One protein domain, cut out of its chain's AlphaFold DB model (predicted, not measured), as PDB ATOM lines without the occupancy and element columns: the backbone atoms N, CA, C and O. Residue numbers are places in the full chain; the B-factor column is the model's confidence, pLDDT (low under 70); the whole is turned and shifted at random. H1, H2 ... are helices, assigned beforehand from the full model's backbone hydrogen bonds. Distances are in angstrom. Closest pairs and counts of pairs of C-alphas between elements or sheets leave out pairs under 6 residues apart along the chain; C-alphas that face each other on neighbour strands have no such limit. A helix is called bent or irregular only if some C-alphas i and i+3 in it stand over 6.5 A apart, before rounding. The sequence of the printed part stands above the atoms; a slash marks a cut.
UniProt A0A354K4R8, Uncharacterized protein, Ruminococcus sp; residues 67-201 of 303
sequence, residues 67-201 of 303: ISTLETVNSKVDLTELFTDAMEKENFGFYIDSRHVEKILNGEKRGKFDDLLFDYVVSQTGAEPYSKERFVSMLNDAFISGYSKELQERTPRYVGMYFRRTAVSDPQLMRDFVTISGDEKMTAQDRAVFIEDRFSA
ATOM      1  N   ILE A  67     -12.954   5.091 -15.018       97.56
ATOM      2  CA  ILE A  67     -12.647   3.685 -14.718       97.56
ATOM      3  C   ILE A  67     -11.158   3.398 -14.933       97.56
ATOM      4  O   ILE A  67     -10.513   2.852 -14.043       97.56
ATOM      5  N   SER A  68     -10.579   3.808 -16.065       97.31
ATOM      6  CA  SER A  68      -9.147   3.605 -16.339       97.31
ATOM      7  C   SER A  68      -8.243   4.334 -15.331       97.31
ATOM      8  O   SER A  68      -7.205   3.820 -14.894       97.31
ATOM      9  N   THR A  69      -8.660   5.526 -14.902       96.81
ATOM     10  CA  THR A  69      -7.958   6.289 -13.864       96.81
ATOM     11  C   THR A  69      -8.030   5.573 -12.516       96.81
ATOM     12  O   THR A  69      -7.005   5.442 -11.842       96.81
ATOM     13  N   LEU A  70      -9.201   5.061 -12.131       96.81
ATOM     14  CA  LEU A  70      -9.384   4.303 -10.894       96.81
ATOM     15  C   LEU A  70      -8.649   2.964 -10.911       96.81
ATOM     16  O   LEU A  70      -8.075   2.583  -9.898       96.81
ATOM     17  N   GLU A  71      -8.589   2.276 -12.048       96.38
ATOM     18  CA  GLU A  71      -7.757   1.081 -12.210       96.38
ATOM     19  C   GLU A  71      -6.287   1.398 -11.893       96.38
ATOM     20  O   GLU A  71      -5.632   0.677 -11.135       96.38
ATOM     21  N   THR A  72      -5.793   2.536 -12.390       95.75
ATOM     22  CA  THR A  72      -4.437   3.012 -12.093       95.75
ATOM     23  C   THR A  72      -4.262   3.338 -10.610       95.75
ATOM     24  O   THR A  72      -3.269   2.915 -10.021       95.75
ATOM     25  N   VAL A  73      -5.206   4.054  -9.992       95.69
ATOM     26  CA  VAL A  73      -5.194   4.352  -8.544       95.69
ATOM     27  C   VAL A  73      -5.130   3.054  -7.736       95.69
ATOM     28  O   VAL A  73      -4.253   2.895  -6.893       95.69
ATOM     29  N   ASN A  74      -5.989   2.085  -8.051       93.81
ATOM     30  CA  ASN A  74      -6.048   0.798  -7.358       93.81
ATOM     31  C   ASN A  74      -4.744   0.007  -7.489       93.81
ATOM     32  O   ASN A  74      -4.325  -0.635  -6.536       93.81
ATOM     33  N   SER A  75      -4.072   0.083  -8.642       93.38
ATOM     34  CA  SER A  75      -2.772  -0.571  -8.847       93.38
ATOM     35  C   SER A  75      -1.634   0.025  -8.003       93.38
ATOM     36  O   SER A  75      -0.573  -0.588  -7.890       93.38
ATOM     37  N   LYS A  76      -1.823   1.236  -7.463       94.31
ATOM     38  CA  LYS A  76      -0.828   1.973  -6.669       94.31
ATOM     39  C   LYS A  76      -1.060   1.894  -5.168       94.31
ATOM     40  O   LYS A  76      -0.140   2.197  -4.417       94.31
ATOM     41  N   VAL A  77      -2.249   1.481  -4.739       93.94
ATOM     42  CA  VAL A  77      -2.560   1.326  -3.320       93.94
ATOM     43  C   VAL A  77      -2.310  -0.116  -2.903       93.94
ATOM     44  O   VAL A  77      -3.080  -1.011  -3.246       93.94
ATOM     45  N   ASP A  78      -1.262  -0.328  -2.112       94.56
ATOM     46  CA  ASP A  78      -1.040  -1.591  -1.416       94.56
ATOM     47  C   ASP A  78      -1.750  -1.558  -0.052       94.56
ATOM     48  O   ASP A  78      -1.319  -0.892   0.890       94.56
ATOM     49  N   LEU A  79      -2.879  -2.267   0.046       95.25
ATOM     50  CA  LEU A  79      -3.653  -2.365   1.288       95.25
ATOM     51  C   LEU A  79      -2.897  -3.126   2.389       95.25
ATOM     52  O   LEU A  79      -3.118  -2.860   3.571       95.25
ATOM     53  N   THR A  80      -2.004  -4.049   2.022       96.81
ATOM     54  CA  THR A  80      -1.177  -4.789   2.982       96.81
ATOM     55  C   THR A  80      -0.174  -3.850   3.630       96.81
ATOM     56  O   THR A  80      -0.105  -3.799   4.860       96.81
ATOM     57  N   GLU A  81       0.567  -3.089   2.824       96.81
ATOM     58  CA  GLU A  81       1.522  -2.081   3.308       96.81
ATOM     59  C   GLU A  81       0.801  -1.041   4.169       96.81
ATOM     60  O   GLU A  81       1.176  -0.808   5.315       96.81
ATOM     61  N   LEU A  82      -0.320  -0.511   3.676       96.75
ATOM     62  CA  LEU A  82      -1.101   0.515   4.360       96.75
ATOM     63  C   LEU A  82      -1.562   0.081   5.761       96.75
ATOM     64  O   LEU A  82      -1.413   0.846   6.718       96.75
ATOM     65  N   PHE A  83      -2.120  -1.125   5.909       97.44
ATOM     66  CA  PHE A  83      -2.562  -1.612   7.220       97.44
ATOM     67  C   PHE A  83      -1.402  -2.071   8.107       97.44
ATOM     68  O   PHE A  83      -1.488  -1.921   9.327       97.44
ATOM     69  N   THR A  84      -0.317  -2.586   7.523       97.81
ATOM     70  CA  THR A  84       0.908  -2.920   8.266       97.81
ATOM     71  C   THR A  84       1.485  -1.659   8.907       97.81
ATOM     72  O   THR A  84       1.609  -1.602  10.129       97.81
ATOM     73  N   ASP A  85       1.701  -0.607   8.115       96.88
ATOM     74  CA  ASP A  85       2.208   0.691   8.571       96.88
ATOM     75  C   ASP A  85       1.322   1.323   9.650       96.88
ATOM     76  O   ASP A  85       1.816   1.950  10.590       96.88
ATOM     77  N   ALA A  86      -0.001   1.200   9.507       96.62
ATOM     78  CA  ALA A  86      -0.950   1.716  10.487       96.62
ATOM     79  C   ALA A  86      -0.785   1.025  11.847       96.62
ATOM     80  O   ALA A  86      -0.711   1.699  12.871       96.62
ATOM     81  N   MET A  87      -0.675  -0.306  11.855       95.88
ATOM     82  CA  MET A  87      -0.479  -1.077  13.083       95.88
ATOM     83  C   MET A  87       0.920  -0.884  13.684       95.88
ATOM     84  O   MET A  87       1.056  -0.832  14.904       95.88
ATOM     85  N   GLU A  88       1.963  -0.740  12.862       94.62
ATOM     86  CA  GLU A  88       3.326  -0.490  13.349       94.62
ATOM     87  C   GLU A  88       3.458   0.871  14.044       94.62
ATOM     88  O   GLU A  88       4.128   0.977  15.074       94.62
ATOM     89  N   LYS A  89       2.772   1.907  13.538       94.56
ATOM     90  CA  LYS A  89       2.757   3.252  14.144       94.56
ATOM     91  C   LYS A  89       2.197   3.276  15.563       94.56
ATOM     92  O   LYS A  89       2.612   4.123  16.352       94.56
ATOM     93  N   GLU A  90       1.301   2.354  15.901       92.31
ATOM     94  CA  GLU A  90       0.753   2.235  17.255       92.31
ATOM     95  C   GLU A  90       1.749   1.635  18.259       92.31
ATOM     96  O   GLU A  90       1.541   1.753  19.465       92.31
ATOM     97  N   ASN A  91       2.846   1.029  17.788       88.19
ATOM     98  CA  ASN A  91       3.896   0.438  18.617       88.19
ATOM     99  C   ASN A  91       3.349  -0.512  19.700       88.19
ATOM    100  O   ASN A  91       3.582  -0.338  20.897       88.19
ATOM    101  N   PHE A  92       2.656  -1.567  19.271       88.06
ATOM    102  CA  PHE A  92       2.084  -2.589  20.155       88.06
ATOM    103  C   PHE A  92       3.117  -3.429  20.940       88.06
ATOM    104  O   PHE A  92       2.743  -4.366  21.642       88.06
ATOM    105  N   GLY A  93       4.416  -3.135  20.827       86.69
ATOM    106  CA  GLY A  93       5.483  -3.880  21.500       86.69
ATOM    107  C   GLY A  93       5.887  -5.182  20.801       86.69
ATOM    108  O   GLY A  93       6.640  -5.968  21.371       86.69
ATOM    109  N   PHE A  94       5.422  -5.407  19.569       91.50
ATOM    110  CA  PHE A  94       5.843  -6.509  18.707       91.50
ATOM    111  C   PHE A  94       5.920  -6.053  17.242       91.50
ATOM    112  O   PHE A  94       5.381  -5.009  16.879       91.50
ATOM    113  N   TYR A  95       6.616  -6.829  16.413       91.62
ATOM    114  CA  TYR A  95       6.747  -6.568  14.979       91.62
ATOM    115  C   TYR A  95       5.548  -7.131  14.205       91.62
ATOM    116  O   TYR A  95       5.201  -8.302  14.382       91.62
ATOM    117  N   ILE A  96       4.953  -6.326  13.322       96.19
ATOM    118  CA  ILE A  96       3.826  -6.740  12.483       96.19
ATOM    119  C   ILE A  96       4.355  -7.544  11.287       96.19
ATOM    120  O   ILE A  96       5.051  -7.022  10.421       96.19
ATOM    121  N   ASP A  97       4.014  -8.833  11.197       96.56
ATOM    122  CA  ASP A  97       4.380  -9.634  10.024       96.56
ATOM    123  C   ASP A  97       3.466  -9.289   8.841       96.56
ATOM    124  O   ASP A  97       2.348  -9.797   8.734       96.56
ATOM    125  N   SER A  98       3.964  -8.458   7.922       96.50
ATOM    126  CA  SER A  98       3.258  -8.060   6.694       96.50
ATOM    127  C   SER A  98       2.724  -9.257   5.886       96.50
ATOM    128  O   SER A  98       1.619  -9.204   5.352       96.50
ATOM    129  N   ARG A  99       3.418 -10.407   5.888       96.94
ATOM    130  CA  ARG A  99       2.928 -11.627   5.208       96.94
ATOM    131  C   ARG A  99       1.709 -12.236   5.894       96.94
ATOM    132  O   ARG A  99       0.923 -12.934   5.255       96.94
ATOM    133  N   HIS A 100       1.561 -12.041   7.203       96.50
ATOM    134  CA  HIS A 100       0.366 -12.458   7.931       96.50
ATOM    135  C   HIS A 100      -0.818 -11.544   7.597       96.50
ATOM    136  O   HIS A 100      -1.919 -12.041   7.363       96.50
ATOM    137  N   VAL A 101      -0.571 -10.235   7.495       97.19
ATOM    138  CA  VAL A 101      -1.561  -9.247   7.038       97.19
ATOM    139  C   VAL A 101      -2.044  -9.599   5.631       97.19
ATOM    140  O   VAL A 101      -3.244  -9.764   5.428       97.19
ATOM    141  N   GLU A 102      -1.126  -9.838   4.693       96.38
ATOM    142  CA  GLU A 102      -1.444 -10.227   3.312       96.38
ATOM    143  C   GLU A 102      -2.351 -11.468   3.261       96.38
ATOM    144  O   GLU A 102      -3.362 -11.494   2.558       96.38
ATOM    145  N   LYS A 103      -2.036 -12.497   4.061       95.50
ATOM    146  CA  LYS A 103      -2.851 -13.719   4.159       95.50
ATOM    147  C   LYS A 103      -4.262 -13.455   4.676       95.50
ATOM    148  O   LYS A 103      -5.189 -14.136   4.246       95.50
ATOM    149  N   ILE A 104      -4.431 -12.514   5.603       96.50
ATOM    150  CA  ILE A 104      -5.751 -12.132   6.114       96.50
ATOM    151  C   ILE A 104      -6.553 -11.412   5.024       96.50
ATOM    152  O   ILE A 104      -7.710 -11.766   4.794       96.50
ATOM    153  N   LEU A 105      -5.938 -10.449   4.329       95.38
ATOM    154  CA  LEU A 105      -6.601  -9.656   3.286       95.38
ATOM    155  C   LEU A 105      -6.983 -10.493   2.057       95.38
ATOM    156  O   LEU A 105      -8.034 -10.265   1.459       95.38
ATOM    157  N   ASN A 106      -6.177 -11.501   1.719       92.81
ATOM    158  CA  ASN A 106      -6.409 -12.381   0.570       92.81
ATOM    159  C   ASN A 106      -7.131 -13.695   0.933       92.81
ATOM    160  O   ASN A 106      -7.430 -14.505   0.059       92.81
ATOM    161  N   GLY A 107      -7.428 -13.929   2.215       91.38
ATOM    162  CA  GLY A 107      -8.031 -15.173   2.695       91.38
ATOM    163  C   GLY A 107      -9.543 -15.288   2.456       91.38
ATOM    164  O   GLY A 107     -10.244 -14.312   2.198       91.38
ATOM    165  N   GLU A 108     -10.092 -16.496   2.643       87.31
ATOM    166  CA  GLU A 108     -11.532 -16.779   2.467       87.31
ATOM    167  C   GLU A 108     -12.447 -15.932   3.372       87.31
ATOM    168  O   GLU A 108     -13.605 -15.677   3.045       87.31
ATOM    169  N   LYS A 109     -11.933 -15.485   4.524       89.69
ATOM    170  CA  LYS A 109     -12.664 -14.676   5.513       89.69
ATOM    171  C   LYS A 109     -12.382 -13.170   5.400       89.69
ATOM    172  O   LYS A 109     -12.728 -12.437   6.323       89.69
ATOM    173  N   ARG A 110     -11.806 -12.691   4.290       89.50
ATOM    174  CA  ARG A 110     -11.421 -11.276   4.086       89.50
ATOM    175  C   ARG A 110     -12.537 -10.249   4.304       89.50
ATOM    176  O   ARG A 110     -12.262  -9.129   4.708       89.50
ATOM    177  N   GLY A 111     -13.807 -10.629   4.145       87.62
ATOM    178  CA  GLY A 111     -14.944  -9.759   4.491       87.62
ATOM    179  C   GLY A 111     -15.029  -9.382   5.982       87.62
ATOM    180  O   GLY A 111     -15.828  -8.526   6.349       87.62
ATOM    181  N   LYS A 112     -14.220 -10.022   6.836       93.81
ATOM    182  CA  LYS A 112     -14.030  -9.725   8.264       93.81
ATOM    183  C   LYS A 112     -12.555  -9.465   8.590       93.81
ATOM    184  O   LYS A 112     -12.076  -9.860   9.650       93.81
ATOM    185  N   PHE A 113     -11.792  -8.915   7.642       96.06
ATOM    186  CA  PHE A 113     -10.347  -8.730   7.806       96.06
ATOM    187  C   PHE A 113      -9.999  -7.903   9.049       96.06
ATOM    188  O   PHE A 113      -9.009  -8.181   9.708       96.06
ATOM    189  N   ASP A 114     -10.823  -6.917   9.384       96.12
ATOM    190  CA  ASP A 114     -10.655  -6.038  10.531       96.12
ATOM    191  C   ASP A 114     -10.788  -6.791  11.860       96.12
ATOM    192  O   ASP A 114      -9.973  -6.589  12.760       96.12
ATOM    193  N   ASP A 115     -11.739  -7.727  11.952       95.81
ATOM    194  CA  ASP A 115     -11.846  -8.663  13.078       95.81
ATOM    195  C   ASP A 115     -10.584  -9.532  13.192       95.81
ATOM    196  O   ASP A 115     -10.024  -9.691  14.272       95.81
ATOM    197  N   LEU A 116     -10.112 -10.069  12.065       96.94
ATOM    198  CA  LEU A 116      -8.959 -10.973  12.021       96.94
ATOM    199  C   LEU A 116      -7.637 -10.264  12.340       96.94
ATOM    200  O   LEU A 116      -6.774 -10.842  12.997       96.94
ATOM    201  N   LEU A 117      -7.473  -9.019  11.888       97.00
ATOM    202  CA  LEU A 117      -6.320  -8.186  12.223       97.00
ATOM    203  C   LEU A 117      -6.334  -7.799  13.705       97.00
ATOM    204  O   LEU A 117      -5.282  -7.812  14.342       97.00
ATOM    205  N   PHE A 118      -7.509  -7.515  14.273       96.81
ATOM    206  CA  PHE A 118      -7.639  -7.272  15.707       96.81
ATOM    207  C   PHE A 118      -7.249  -8.517  16.515       96.81
ATOM    208  O   PHE A 118      -6.392  -8.435  17.397       96.81
ATOM    209  N   ASP A 119      -7.799  -9.681  16.161       96.44
ATOM    210  CA  ASP A 119      -7.481 -10.961  16.807       96.44
ATOM    211  C   ASP A 119      -5.983 -11.296  16.698       96.44
ATOM    212  O   ASP A 119      -5.377 -11.784  17.656       96.44
ATOM    213  N   TYR A 120      -5.360 -10.990  15.555       96.38
ATOM    214  CA  TYR A 120      -3.917 -11.124  15.369       96.38
ATOM    215  C   TYR A 120      -3.143 -10.279  16.390       96.38
ATOM    216  O   TYR A 120      -2.305 -10.827  17.109       96.38
ATOM    217  N   VAL A 121      -3.468  -8.992  16.537       95.88
ATOM    218  CA  VAL A 121      -2.810  -8.097  17.506       95.88
ATOM    219  C   VAL A 121      -3.009  -8.574  18.949       95.88
ATOM    220  O   VAL A 121      -2.043  -8.628  19.718       95.88
ATOM    221  N   VAL A 122      -4.225  -8.981  19.321       95.25
ATOM    222  CA  VAL A 122      -4.529  -9.513  20.662       95.25
ATOM    223  C   VAL A 122      -3.731 -10.788  20.943       95.25
ATOM    224  O   VAL A 122      -3.179 -10.951  22.032       95.25
ATOM    225  N   SER A 123      -3.598 -11.678  19.954       94.81
ATOM    226  CA  SER A 123      -2.841 -12.927  20.106       94.81
ATOM    227  C   SER A 123      -1.346 -12.708  20.366       94.81
ATOM    228  O   SER A 123      -0.732 -13.502  21.075       94.81
ATOM    229  N   GLN A 124      -0.762 -11.641  19.808       94.31
ATOM    230  CA  GLN A 124       0.662 -11.327  19.963       94.31
ATOM    231  C   GLN A 124       0.961 -10.591  21.272       94.31
ATOM    232  O   GLN A 124       2.004 -10.809  21.884       94.31
ATOM    233  N   THR A 125       0.045  -9.730  21.709       91.56
ATOM    234  CA  THR A 125       0.210  -8.903  22.916       91.56
ATOM    235  C   THR A 125      -0.258  -9.606  24.192       91.56
ATOM    236  O   THR A 125       0.187  -9.258  25.284       91.56
ATOM    237  N   GLY A 126      -1.138 -10.606  24.077       88.81
ATOM    238  CA  GLY A 126      -1.713 -11.343  25.206       88.81
ATOM    239  C   GLY A 126      -2.826 -10.597  25.954       88.81
ATOM    240  O   GLY A 126      -3.342 -11.117  26.943       88.81
ATOM    241  N   ALA A 127      -3.201  -9.400  25.500       87.81
ATOM    242  CA  ALA A 127      -4.283  -8.583  26.045       87.81
ATOM    243  C   ALA A 127      -4.854  -7.667  24.952       87.81
ATOM    244  O   ALA A 127      -4.238  -7.479  23.912       87.81
ATOM    245  N   GLU A 128      -6.022  -7.069  25.178       88.81
ATOM    246  CA  GLU A 128      -6.569  -6.073  24.253       88.81
ATOM    247  C   GLU A 128      -5.844  -4.728  24.432       88.81
ATOM    248  O   GLU A 128      -5.972  -4.119  25.498       88.81
ATOM    249  N   PRO A 129      -5.092  -4.226  23.428       80.62
ATOM    250  CA  PRO A 129      -4.442  -2.923  23.554       80.62
ATOM    251  C   PRO A 129      -5.460  -1.776  23.489       80.62
ATOM    252  O   PRO A 129      -5.291  -0.760  24.162       80.62
ATOM    253  N   TYR A 130      -6.537  -1.952  22.712       86.31
ATOM    254  CA  TYR A 130      -7.618  -0.988  22.496       86.31
ATOM    255  C   TYR A 130      -8.968  -1.694  22.354       86.31
ATOM    256  O   TYR A 130      -9.016  -2.893  22.089       86.31
ATOM    257  N   SER A 131     -10.063  -0.925  22.427       93.06
ATOM    258  CA  SER A 131     -11.358  -1.429  21.968       93.06
ATOM    259  C   SER A 131     -11.328  -1.693  20.462       93.06
ATOM    260  O   SER A 131     -10.630  -1.013  19.697       93.06
ATOM    261  N   LYS A 132     -12.136  -2.659  20.028       93.62
ATOM    262  CA  LYS A 132     -12.260  -3.046  18.624       93.62
ATOM    263  C   LYS A 132     -12.670  -1.877  17.729       93.62
ATOM    264  O   LYS A 132     -12.137  -1.716  16.638       93.62
ATOM    265  N   GLU A 133     -13.560  -1.011  18.201       94.12
ATOM    266  CA  GLU A 133     -14.030   0.162  17.458       94.12
ATOM    267  C   GLU A 133     -12.891   1.146  17.183       94.12
ATOM    268  O   GLU A 133     -12.775   1.666  16.075       94.12
ATOM    269  N   ARG A 134     -12.014   1.371  18.172       94.38
ATOM    270  CA  ARG A 134     -10.839   2.232  17.999       94.38
ATOM    271  C   ARG A 134      -9.863   1.631  16.990       94.38
ATOM    272  O   ARG A 134      -9.328   2.364  16.165       94.38
ATOM    273  N   PHE A 135      -9.659   0.317  17.034       95.38
ATOM    274  CA  PHE A 135      -8.807  -0.379  16.073       95.38
ATOM    275  C   PHE A 135      -9.353  -0.280  14.641       95.38
ATOM    276  O   PHE A 135      -8.622   0.083  13.722       95.38
ATOM    277  N   VAL A 136     -10.655  -0.507  14.448       94.94
ATOM    278  CA  VAL A 136     -11.309  -0.354  13.137       94.94
ATOM    279  C   VAL A 136     -11.230   1.095  12.647       94.94
ATOM    280  O   VAL A 136     -10.950   1.320  11.471       94.94
ATOM    281  N   SER A 137     -11.420   2.081  13.531       95.00
ATOM    282  CA  SER A 137     -11.268   3.503  13.184       95.00
ATOM    283  C   SER A 137      -9.855   3.818  12.697       95.00
ATOM    284  O   SER A 137      -9.707   4.480  11.679       95.00
ATOM    285  N   MET A 138      -8.827   3.301  13.375       95.69
ATOM    286  CA  MET A 138      -7.429   3.461  12.966       95.69
ATOM    287  C   MET A 138      -7.175   2.874  11.568       95.69
ATOM    288  O   MET A 138      -6.538   3.524  10.737       95.69
ATOM    289  N   LEU A 139      -7.695   1.674  11.275       96.75
ATOM    290  CA  LEU A 139      -7.595   1.085   9.934       96.75
ATOM    291  C   LEU A 139      -8.316   1.943   8.885       96.75
ATOM    292  O   LEU A 139      -7.771   2.181   7.807       96.75
ATOM    293  N   ASN A 140      -9.508   2.453   9.207       96.69
ATOM    294  CA  ASN A 140     -10.268   3.312   8.300       96.69
ATOM    295  C   ASN A 140      -9.548   4.644   8.036       96.69
ATOM    296  O   ASN A 140      -9.496   5.093   6.895       96.69
ATOM    297  N   ASP A 141      -8.931   5.247   9.051       96.19
ATOM    298  CA  ASP A 141      -8.154   6.483   8.908       96.19
ATOM    299  C   ASP A 141      -6.920   6.276   8.022       96.19
ATOM    300  O   ASP A 141      -6.603   7.122   7.173       96.19
ATOM    301  N   ALA A 142      -6.247   5.130   8.166       96.62
ATOM    302  CA  ALA A 142      -5.161   4.738   7.280       96.62
ATOM    303  C   ALA A 142      -5.661   4.553   5.841       96.62
ATOM    304  O   ALA A 142      -5.044   5.083   4.914       96.62
ATOM    305  N   PHE A 143      -6.795   3.868   5.654       96.75
ATOM    306  CA  PHE A 143      -7.401   3.632   4.340       96.75
ATOM    307  C   PHE A 143      -7.763   4.951   3.658       96.75
ATOM    308  O   PHE A 143      -7.354   5.200   2.522       96.75
ATOM    309  N   ILE A 144      -8.451   5.838   4.381       96.25
ATOM    310  CA  ILE A 144      -8.806   7.176   3.911       96.25
ATOM    311  C   ILE A 144      -7.551   7.932   3.497       96.25
ATOM    312  O   ILE A 144      -7.518   8.496   2.405       96.25
ATOM    313  N   SER A 145      -6.519   7.950   4.337       95.19
ATOM    314  CA  SER A 145      -5.307   8.734   4.091       95.19
ATOM    315  C   SER A 145      -4.514   8.216   2.892       95.19
ATOM    316  O   SER A 145      -4.146   9.004   2.017       95.19
ATOM    317  N   GLY A 146      -4.278   6.904   2.825       94.38
ATOM    318  CA  GLY A 146      -3.502   6.285   1.750       94.38
ATOM    319  C   GLY A 146      -4.223   6.345   0.408       94.38
ATOM    320  O   GLY A 146      -3.649   6.797  -0.581       94.38
ATOM    321  N   TYR A 147      -5.510   5.995   0.377       94.94
ATOM    322  CA  TYR A 147      -6.281   6.007  -0.866       94.94
ATOM    323  C   TYR A 147      -6.569   7.438  -1.354       94.94
ATOM    324  O   TYR A 147      -6.449   7.729  -2.544       94.94
ATOM    325  N   SER A 148      -6.864   8.380  -0.443       94.06
ATOM    326  CA  SER A 148      -7.078   9.791  -0.815       94.06
ATOM    327  C   SER A 148      -5.847  10.427  -1.449       94.06
ATOM    328  O   SER A 148      -6.003  11.333  -2.268       94.06
ATOM    329  N   LYS A 149      -4.640  10.004  -1.057       93.19
ATOM    330  CA  LYS A 149      -3.394  10.501  -1.644       93.19
ATOM    331  C   LYS A 149      -3.326  10.149  -3.130       93.19
ATOM    332  O   LYS A 149      -3.197  11.050  -3.955       93.19
ATOM    333  N   GLU A 150      -3.513   8.877  -3.471       94.31
ATOM    334  CA  GLU A 150      -3.486   8.419  -4.866       94.31
ATOM    335  C   GLU A 150      -4.639   9.009  -5.694       94.31
ATOM    336  O   GLU A 150      -4.441   9.399  -6.848       94.31
ATOM    337  N   LEU A 151      -5.833   9.158  -5.104       94.44
ATOM    338  CA  LEU A 151      -6.950   9.837  -5.764       94.44
ATOM    339  C   LEU A 151      -6.617  11.290  -6.104       94.44
ATOM    340  O   LEU A 151      -6.871  11.720  -7.226       94.44
ATOM    341  N   GLN A 152      -6.061  12.062  -5.167       90.69
ATOM    342  CA  GLN A 152      -5.779  13.486  -5.385       90.69
ATOM    343  C   GLN A 152      -4.759  13.735  -6.499       90.69
ATOM    344  O   GLN A 152      -4.816  14.778  -7.151       90.69
ATOM    345  N   GLU A 153      -3.841  12.797  -6.726       90.94
ATOM    346  CA  GLU A 153      -2.828  12.909  -7.776       90.94
ATOM    347  C   GLU A 153      -3.376  12.594  -9.176       90.94
ATOM    348  O   GLU A 153      -2.819  13.058 -10.173       90.94
ATOM    349  N   ARG A 154      -4.453  11.803  -9.267       92.31
ATOM    350  CA  ARG A 154      -4.896  11.188 -10.533       92.31
ATOM    351  C   ARG A 154      -6.315  11.549 -10.946       92.31
ATOM    352  O   ARG A 154      -6.634  11.467 -12.126       92.31
ATOM    353  N   THR A 155      -7.157  11.956 -10.004       93.75
ATOM    354  CA  THR A 155      -8.576  12.245 -10.234       93.75
ATOM    355  C   THR A 155      -8.884  13.727 -10.021       93.75
ATOM    356  O   THR A 155      -8.138  14.439  -9.338       93.75
ATOM    357  N   PRO A 156      -9.994  14.236 -10.580       93.88
ATOM    358  CA  PRO A 156     -10.493  15.554 -10.219       93.88
ATOM    359  C   PRO A 156     -10.714  15.683  -8.707       93.88
ATOM    360  O   PRO A 156     -11.190  14.761  -8.051       93.88
ATOM    361  N   ARG A 157     -10.435  16.865  -8.143       92.31
ATOM    362  CA  ARG A 157     -10.453  17.079  -6.683       92.31
ATOM    363  C   ARG A 157     -11.784  16.740  -6.006       92.31
ATOM    364  O   ARG A 157     -11.776  16.309  -4.854       92.31
ATOM    365  N   TYR A 158     -12.907  16.911  -6.706       91.19
ATOM    366  CA  TYR A 158     -14.216  16.529  -6.180       91.19
ATOM    367  C   TYR A 158     -14.306  15.021  -5.898       91.19
ATOM    368  O   TYR A 158     -14.940  14.640  -4.924       91.19
ATOM    369  N   VAL A 159     -13.638  14.159  -6.674       94.31
ATOM    370  CA  VAL A 159     -13.653  12.702  -6.463       94.31
ATOM    371  C   VAL A 159     -13.009  12.359  -5.120       94.31
ATOM    372  O   VAL A 159     -13.616  11.675  -4.300       94.31
ATOM    373  N   GLY A 160     -11.827  12.917  -4.836       92.81
ATOM    374  CA  GLY A 160     -11.154  12.745  -3.543       92.81
ATOM    375  C   GLY A 160     -11.931  13.345  -2.362       92.81
ATOM    376  O   GLY A 160     -11.987  12.746  -1.288       92.81
ATOM    377  N   MET A 161     -12.572  14.505  -2.555       90.69
ATOM    378  CA  MET A 161     -13.446  15.118  -1.545       90.69
ATOM    379  C   MET A 161     -14.623  14.198  -1.187       90.69
ATOM    380  O   MET A 161     -14.886  13.980  -0.002       90.69
ATOM    381  N   TYR A 162     -15.312  13.653  -2.194       92.25
ATOM    382  CA  TYR A 162     -16.441  12.746  -1.991       92.25
ATOM    383  C   TYR A 162     -16.002  11.411  -1.407       92.25
ATOM    384  O   TYR A 162     -16.625  10.967  -0.451       92.25
ATOM    385  N   PHE A 163     -14.899  10.827  -1.881       95.06
ATOM    386  CA  PHE A 163     -14.323   9.624  -1.282       95.06
ATOM    387  C   PHE A 163     -14.124   9.790   0.226       95.06
ATOM    388  O   PHE A 163     -14.637   8.991   1.004       95.06
ATOM    389  N   ARG A 164     -13.443  10.864   0.653       93.44
ATOM    390  CA  ARG A 164     -13.192  11.127   2.076       93.44
ATOM    391  C   ARG A 164     -14.496  11.265   2.859       93.44
ATOM    392  O   ARG A 164     -14.606  10.721   3.952       93.44
ATOM    393  N   ARG A 165     -15.483  11.986   2.316       91.19
ATOM    394  CA  ARG A 165     -16.800  12.141   2.950       91.19
ATOM    395  C   ARG A 165     -17.496  10.789   3.105       91.19
ATOM    396  O   ARG A 165     -17.908  10.462   4.214       91.19
ATOM    397  N   THR A 166     -17.577  10.015   2.026       92.88
ATOM    398  CA  THR A 166     -18.224   8.703   2.004       92.88
ATOM    399  C   THR A 166     -17.529   7.737   2.954       92.88
ATOM    400  O   THR A 166     -18.203   7.131   3.772       92.88
ATOM    401  N   ALA A 167     -16.198   7.656   2.933       93.50
ATOM    402  CA  ALA A 167     -15.416   6.761   3.785       93.50
ATOM    403  C   ALA A 167     -15.534   7.072   5.290       93.50
ATOM    404  O   ALA A 167     -15.449   6.169   6.120       93.50
ATOM    405  N   VAL A 168     -15.741   8.343   5.658       92.06
ATOM    406  CA  VAL A 168     -16.019   8.738   7.051       92.06
ATOM    407  C   VAL A 168     -17.448   8.368   7.456       92.06
ATOM    408  O   VAL A 168     -17.671   7.929   8.581       92.06
ATOM    409  N   SER A 169     -18.425   8.551   6.563       91.50
ATOM    410  CA  SER A 169     -19.841   8.289   6.864       91.50
ATOM    411  C   SER A 169     -20.261   6.825   6.721       91.50
ATOM    412  O   SER A 169     -21.248   6.416   7.327       91.50
ATOM    413  N   ASP A 170     -19.538   6.052   5.913       92.62
ATOM    414  CA  ASP A 170     -19.827   4.662   5.576       92.62
ATOM    415  C   ASP A 170     -18.588   3.785   5.843       92.62
ATOM    416  O   ASP A 170     -17.790   3.535   4.935       92.62
ATOM    417  N   PRO A 171     -18.419   3.284   7.084       81.69
ATOM    418  CA  PRO A 171     -17.318   2.385   7.441       81.69
ATOM    419  C   PRO A 171     -17.289   1.085   6.626       81.69
ATOM    420  O   PRO A 171     -16.264   0.401   6.582       81.69
ATOM    421  N   GLN A 172     -18.401   0.722   5.977       91.75
ATOM    422  CA  GLN A 172     -18.471  -0.462   5.129       91.75
ATOM    423  C   GLN A 172     -17.660  -0.281   3.840       91.75
ATOM    424  O   GLN A 172     -17.193  -1.274   3.287       91.75
ATOM    425  N   LEU A 173     -17.397   0.959   3.409       93.62
ATOM    426  CA  LEU A 173     -16.620   1.247   2.204       93.62
ATOM    427  C   LEU A 173     -15.234   0.587   2.236       93.62
ATOM    428  O   LEU A 173     -14.857  -0.089   1.284       93.62
ATOM    429  N   MET A 174     -14.494   0.712   3.342       95.06
ATOM    430  CA  MET A 174     -13.181   0.070   3.493       95.06
ATOM    431  C   MET A 174     -13.281  -1.460   3.361       95.06
ATOM    432  O   MET A 174     -12.458  -2.088   2.697       95.06
ATOM    433  N   ARG A 175     -14.305  -2.069   3.973       94.44
ATOM    434  CA  ARG A 175     -14.529  -3.523   3.914       94.44
ATOM    435  C   ARG A 175     -14.884  -3.990   2.512       94.44
ATOM    436  O   ARG A 175     -14.369  -5.022   2.078       94.44
ATOM    437  N   ASP A 176     -15.717  -3.233   1.808       93.19
ATOM    438  CA  ASP A 176     -16.070  -3.510   0.418       93.19
ATOM    439  C   ASP A 176     -14.797  -3.502  -0.441       93.19
ATOM    440  O   ASP A 176     -14.544  -4.466  -1.159       93.19
ATOM    441  N   PHE A 177     -13.937  -2.489  -0.272       93.38
ATOM    442  CA  PHE A 177     -12.649  -2.373  -0.968       93.38
ATOM    443  C   PHE A 177     -11.719  -3.556  -0.713       93.38
ATOM    444  O   PHE A 177     -11.227  -4.158  -1.663       93.38
ATOM    445  N   VAL A 178     -11.490  -3.933   0.548       94.19
ATOM    446  CA  VAL A 178     -10.651  -5.102   0.867       94.19
ATOM    447  C   VAL A 178     -11.240  -6.375   0.257       94.19
ATOM    448  O   VAL A 178     -10.516  -7.190  -0.315       94.19
ATOM    449  N   THR A 179     -12.565  -6.526   0.326       93.12
ATOM    450  CA  THR A 179     -13.260  -7.709  -0.191       93.12
ATOM    451  C   THR A 179     -13.096  -7.856  -1.699       93.12
ATOM    452  O   THR A 179     -12.827  -8.971  -2.154       93.12
ATOM    453  N   ILE A 180     -13.239  -6.770  -2.464       92.19
ATOM    454  CA  ILE A 180     -13.086  -6.820  -3.922       92.19
ATOM    455  C   ILE A 180     -11.620  -6.921  -4.346       92.19
ATOM    456  O   ILE A 180     -11.324  -7.610  -5.318       92.19
ATOM    457  N   SER A 181     -10.693  -6.289  -3.618       88.44
ATOM    458  CA  SER A 181      -9.261  -6.291  -3.947       88.44
ATOM    459  C   SER A 181      -8.658  -7.693  -3.911       88.44
ATOM    460  O   SER A 181      -7.862  -8.026  -4.785       88.44
ATOM    461  N   GLY A 182      -9.079  -8.522  -2.954       83.94
ATOM    462  CA  GLY A 182      -8.651  -9.918  -2.839       83.94
ATOM    463  C   GLY A 182      -9.477 -10.920  -3.659       83.94
ATOM    464  O   GLY A 182      -9.267 -12.124  -3.516       83.94
ATOM    465  N   ASP A 183     -10.462 -10.486  -4.458       87.81
ATOM    466  CA  ASP A 183     -11.282 -11.407  -5.255       87.81
ATOM    467  C   ASP A 183     -10.595 -11.809  -6.563       87.81
ATOM    468  O   ASP A 183     -10.607 -11.071  -7.547       87.81
ATOM    469  N   GLU A 184     -10.046 -13.025  -6.584       85.56
ATOM    470  CA  GLU A 184      -9.400 -13.626  -7.758       85.56
ATOM    471  C   GLU A 184     -10.328 -13.748  -8.976       85.56
ATOM    472  O   GLU A 184      -9.850 -13.866 -10.105       85.56
ATOM    473  N   LYS A 185     -11.653 -13.726  -8.778       88.44
ATOM    474  CA  LYS A 185     -12.625 -13.790  -9.879       88.44
ATOM    475  C   LYS A 185     -12.839 -12.445 -10.562       88.44
ATOM    476  O   LYS A 185     -13.402 -12.426 -11.655       88.44
ATOM    477  N   MET A 186     -12.436 -11.345  -9.930       91.19
ATOM    478  CA  MET A 186     -12.595 -10.000 -10.473       91.19
ATOM    479  C   MET A 186     -11.315  -9.558 -11.178       91.19
ATOM    480  O   MET A 186     -10.207  -9.644 -10.637       91.19
ATOM    481  N   THR A 187     -11.458  -9.026 -12.386       94.31
ATOM    482  CA  THR A 187     -10.350  -8.357 -13.071       94.31
ATOM    483  C   THR A 187     -10.053  -6.996 -12.427       94.31
ATOM    484  O   THR A 187     -10.835  -6.473 -11.629       94.31
ATOM    485  N   ALA A 188      -8.911  -6.387 -12.769       92.38
ATOM    486  CA  ALA A 188      -8.595  -5.024 -12.331       92.38
ATOM    487  C   ALA A 188      -9.654  -4.010 -12.802       92.38
ATOM    488  O   ALA A 188     -10.042  -3.122 -12.041       92.38
ATOM    489  N   GLN A 189     -10.183  -4.219 -14.009       94.31
ATOM    490  CA  GLN A 189     -11.274  -3.433 -14.569       94.31
ATOM    491  C   GLN A 189     -12.585  -3.630 -13.793       94.31
ATOM    492  O   GLN A 189     -13.226  -2.642 -13.450       94.31
ATOM    493  N   ASP A 190     -12.964  -4.867 -13.443       95.31
ATOM    494  CA  ASP A 190     -14.191  -5.124 -12.667       95.31
ATOM    495  C   ASP A 190     -14.144  -4.446 -11.288       95.31
ATOM    496  O   ASP A 190     -15.135  -3.873 -10.829       95.31
ATOM    497  N   ARG A 191     -12.971  -4.451 -10.637       94.12
ATOM    498  CA  ARG A 191     -12.748  -3.725  -9.377       94.12
ATOM    499  C   ARG A 191     -12.888  -2.217  -9.557       94.12
ATOM    500  O   ARG A 191     -13.520  -1.561  -8.734       94.12
ATOM    501  N   ALA A 192     -12.314  -1.664 -10.624       95.62
ATOM    502  CA  ALA A 192     -12.419  -0.240 -10.925       95.62
ATOM    503  C   ALA A 192     -13.869   0.182 -11.216       95.62
ATOM    504  O   ALA A 192     -14.289   1.229 -10.736       95.62
ATOM    505  N   VAL A 193     -14.651  -0.648 -11.915       96.19
ATOM    506  CA  VAL A 193     -16.090  -0.424 -12.146       96.19
ATOM    507  C   VAL A 193     -16.864  -0.412 -10.829       96.19
ATOM    508  O   VAL A 193     -17.634   0.512 -10.590       96.19
ATOM    509  N   PHE A 194     -16.624  -1.385  -9.943       94.31
ATOM    510  CA  PHE A 194     -17.273  -1.413  -8.628       94.31
ATOM    511  C   PHE A 194     -16.991  -0.134  -7.827       94.31
ATOM    512  O   PHE A 194     -17.886   0.453  -7.227       94.31
ATOM    513  N   ILE A 195     -15.735   0.304  -7.832       93.69
ATOM    514  CA  ILE A 195     -15.258   1.501  -7.131       93.69
ATOM    515  C   ILE A 195     -15.860   2.771  -7.748       93.69
ATOM    516  O   ILE A 195     -16.305   3.653  -7.009       93.69
ATOM    517  N   GLU A 196     -15.937   2.835  -9.079       95.38
ATOM    518  CA  GLU A 196     -16.580   3.931  -9.806       95.38
ATOM    519  C   GLU A 196     -18.042   4.076  -9.383       95.38
ATOM    520  O   GLU A 196     -18.459   5.151  -8.942       95.38
ATOM    521  N   ASP A 197     -18.790   2.974  -9.433       94.25
ATOM    522  CA  ASP A 197     -20.214   2.941  -9.105       94.25
ATOM    523  C   ASP A 197     -20.467   3.222  -7.607       94.25
ATOM    524  O   ASP A 197     -21.521   3.747  -7.244       94.25
ATOM    525  N   ARG A 198     -19.503   2.915  -6.724       91.25
ATOM    526  CA  ARG A 198     -19.655   3.073  -5.268       91.25
ATOM    527  C   ARG A 198     -19.498   4.510  -4.774       91.25
ATOM    528  O   ARG A 198     -20.161   4.862  -3.799       91.25
ATOM    529  N   PHE A 199     -18.621   5.324  -5.370       90.38
ATOM    530  CA  PHE A 199     -18.408   6.696  -4.868       90.38
ATOM    531  C   PHE A 199     -18.069   7.767  -5.912       90.38
ATOM    532  O   PHE A 199     -18.174   8.949  -5.586       90.38
ATOM    533  N   SER A 200     -17.634   7.411  -7.121       93.69
ATOM    534  CA  SER A 200     -17.063   8.377  -8.076       93.69
ATOM    535  C   SER A 200     -18.052   8.792  -9.176       93.69
ATOM    536  O   SER A 200     -18.046   9.950  -9.612       93.69
ATOM    537  N   ALA A 201     -18.978   7.906  -9.555       94.81
ATOM    538  CA  ALA A 201     -19.982   8.176 -10.581       94.81
ATOM    539  C   ALA A 201     -20.926   9.327 -10.200       94.81
ATOM    540  O   ALA A 201     -21.060  10.301 -10.942       94.81
TER     541      ALA A 201
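AT A GLANCE: This is residues 67 to 201 of the 303 residues of an uncharacterized protein of Ruminococcus sp (UniProt A0A354K4R8). The long helix H5 runs like a spine along one side of the domain; H6 folds back beside it, H1 and H2 pack on it, and H4 meets its beginning. H7 sits in the middle, H8 packs on H1 at one end, and H3 packs on H2 and H4 towards the other. The printed part has 135 residues with eight named helices, H1 to H8 in order, and no named strand: all helix, mostly crossed. It is compact, with a radius of gyration of the C-alphas of 14.8 A and spans of 44 by 30 by 21 A.

IN THESE COORDINATES: Find C-alpha 67 at (-12.647, 3.685, -14.718); there H1 begins and runs to residue 76. Next come H2, residues 79 to 89, H3, residues 98 to 105, and H4, residues 110 to 125. H4 is irregular, with C-alphas 111 and 114 8.3 A apart, and has a kink of 29 degrees near residue 117. H5, residues 132 to 154, begins at (-12.260, -3.046, 18.624) and measures 33.3 A. H6, residues 157 to 169, and H7, residues 172 to 181, follow. H8, residues 188 to 201, is irregular, with C-alphas 198 and 201 7.4 A apart.

HOW THE PARTS SIT: Start at the hub, H5. H6 makes a helical hairpin with it, opposite ways at 8 degrees, a shallow tilt; the closest C-alphas, of Leu 151 and Gly 160, are 5.6 A apart. H5 touches H1 with residues 147 to 154 alone, closest at C-alphas 73 and 150, 5.7 A. It touches H2 with residues 138 to 146 alone, closest at C-alphas 86 and 142, 6.1 A. H4 touches H7 with residues 110 to 113 alone, about perpendicular at 82 degrees, closest at C-alphas 111 and 179, 5.4 A. H3 touches H2, closest at C-alphas 102 and 80, 5.5 A. H8 touches H1, closest at C-alphas 192 and 71, 5.0 A. Every O i to N i+4 pair is within hydrogen-bond range in H1, H2, H3, H6 and H7; H4 has 10 of 12, H5 18 of 19, H8 9 of 10.

THE WHOLE: The C-alphas farthest apart, of Gly 126 and Pro 156, are 45.3 A apart. The printed part has no cut and no long link, and no printed residue is under 70 in pLDDT.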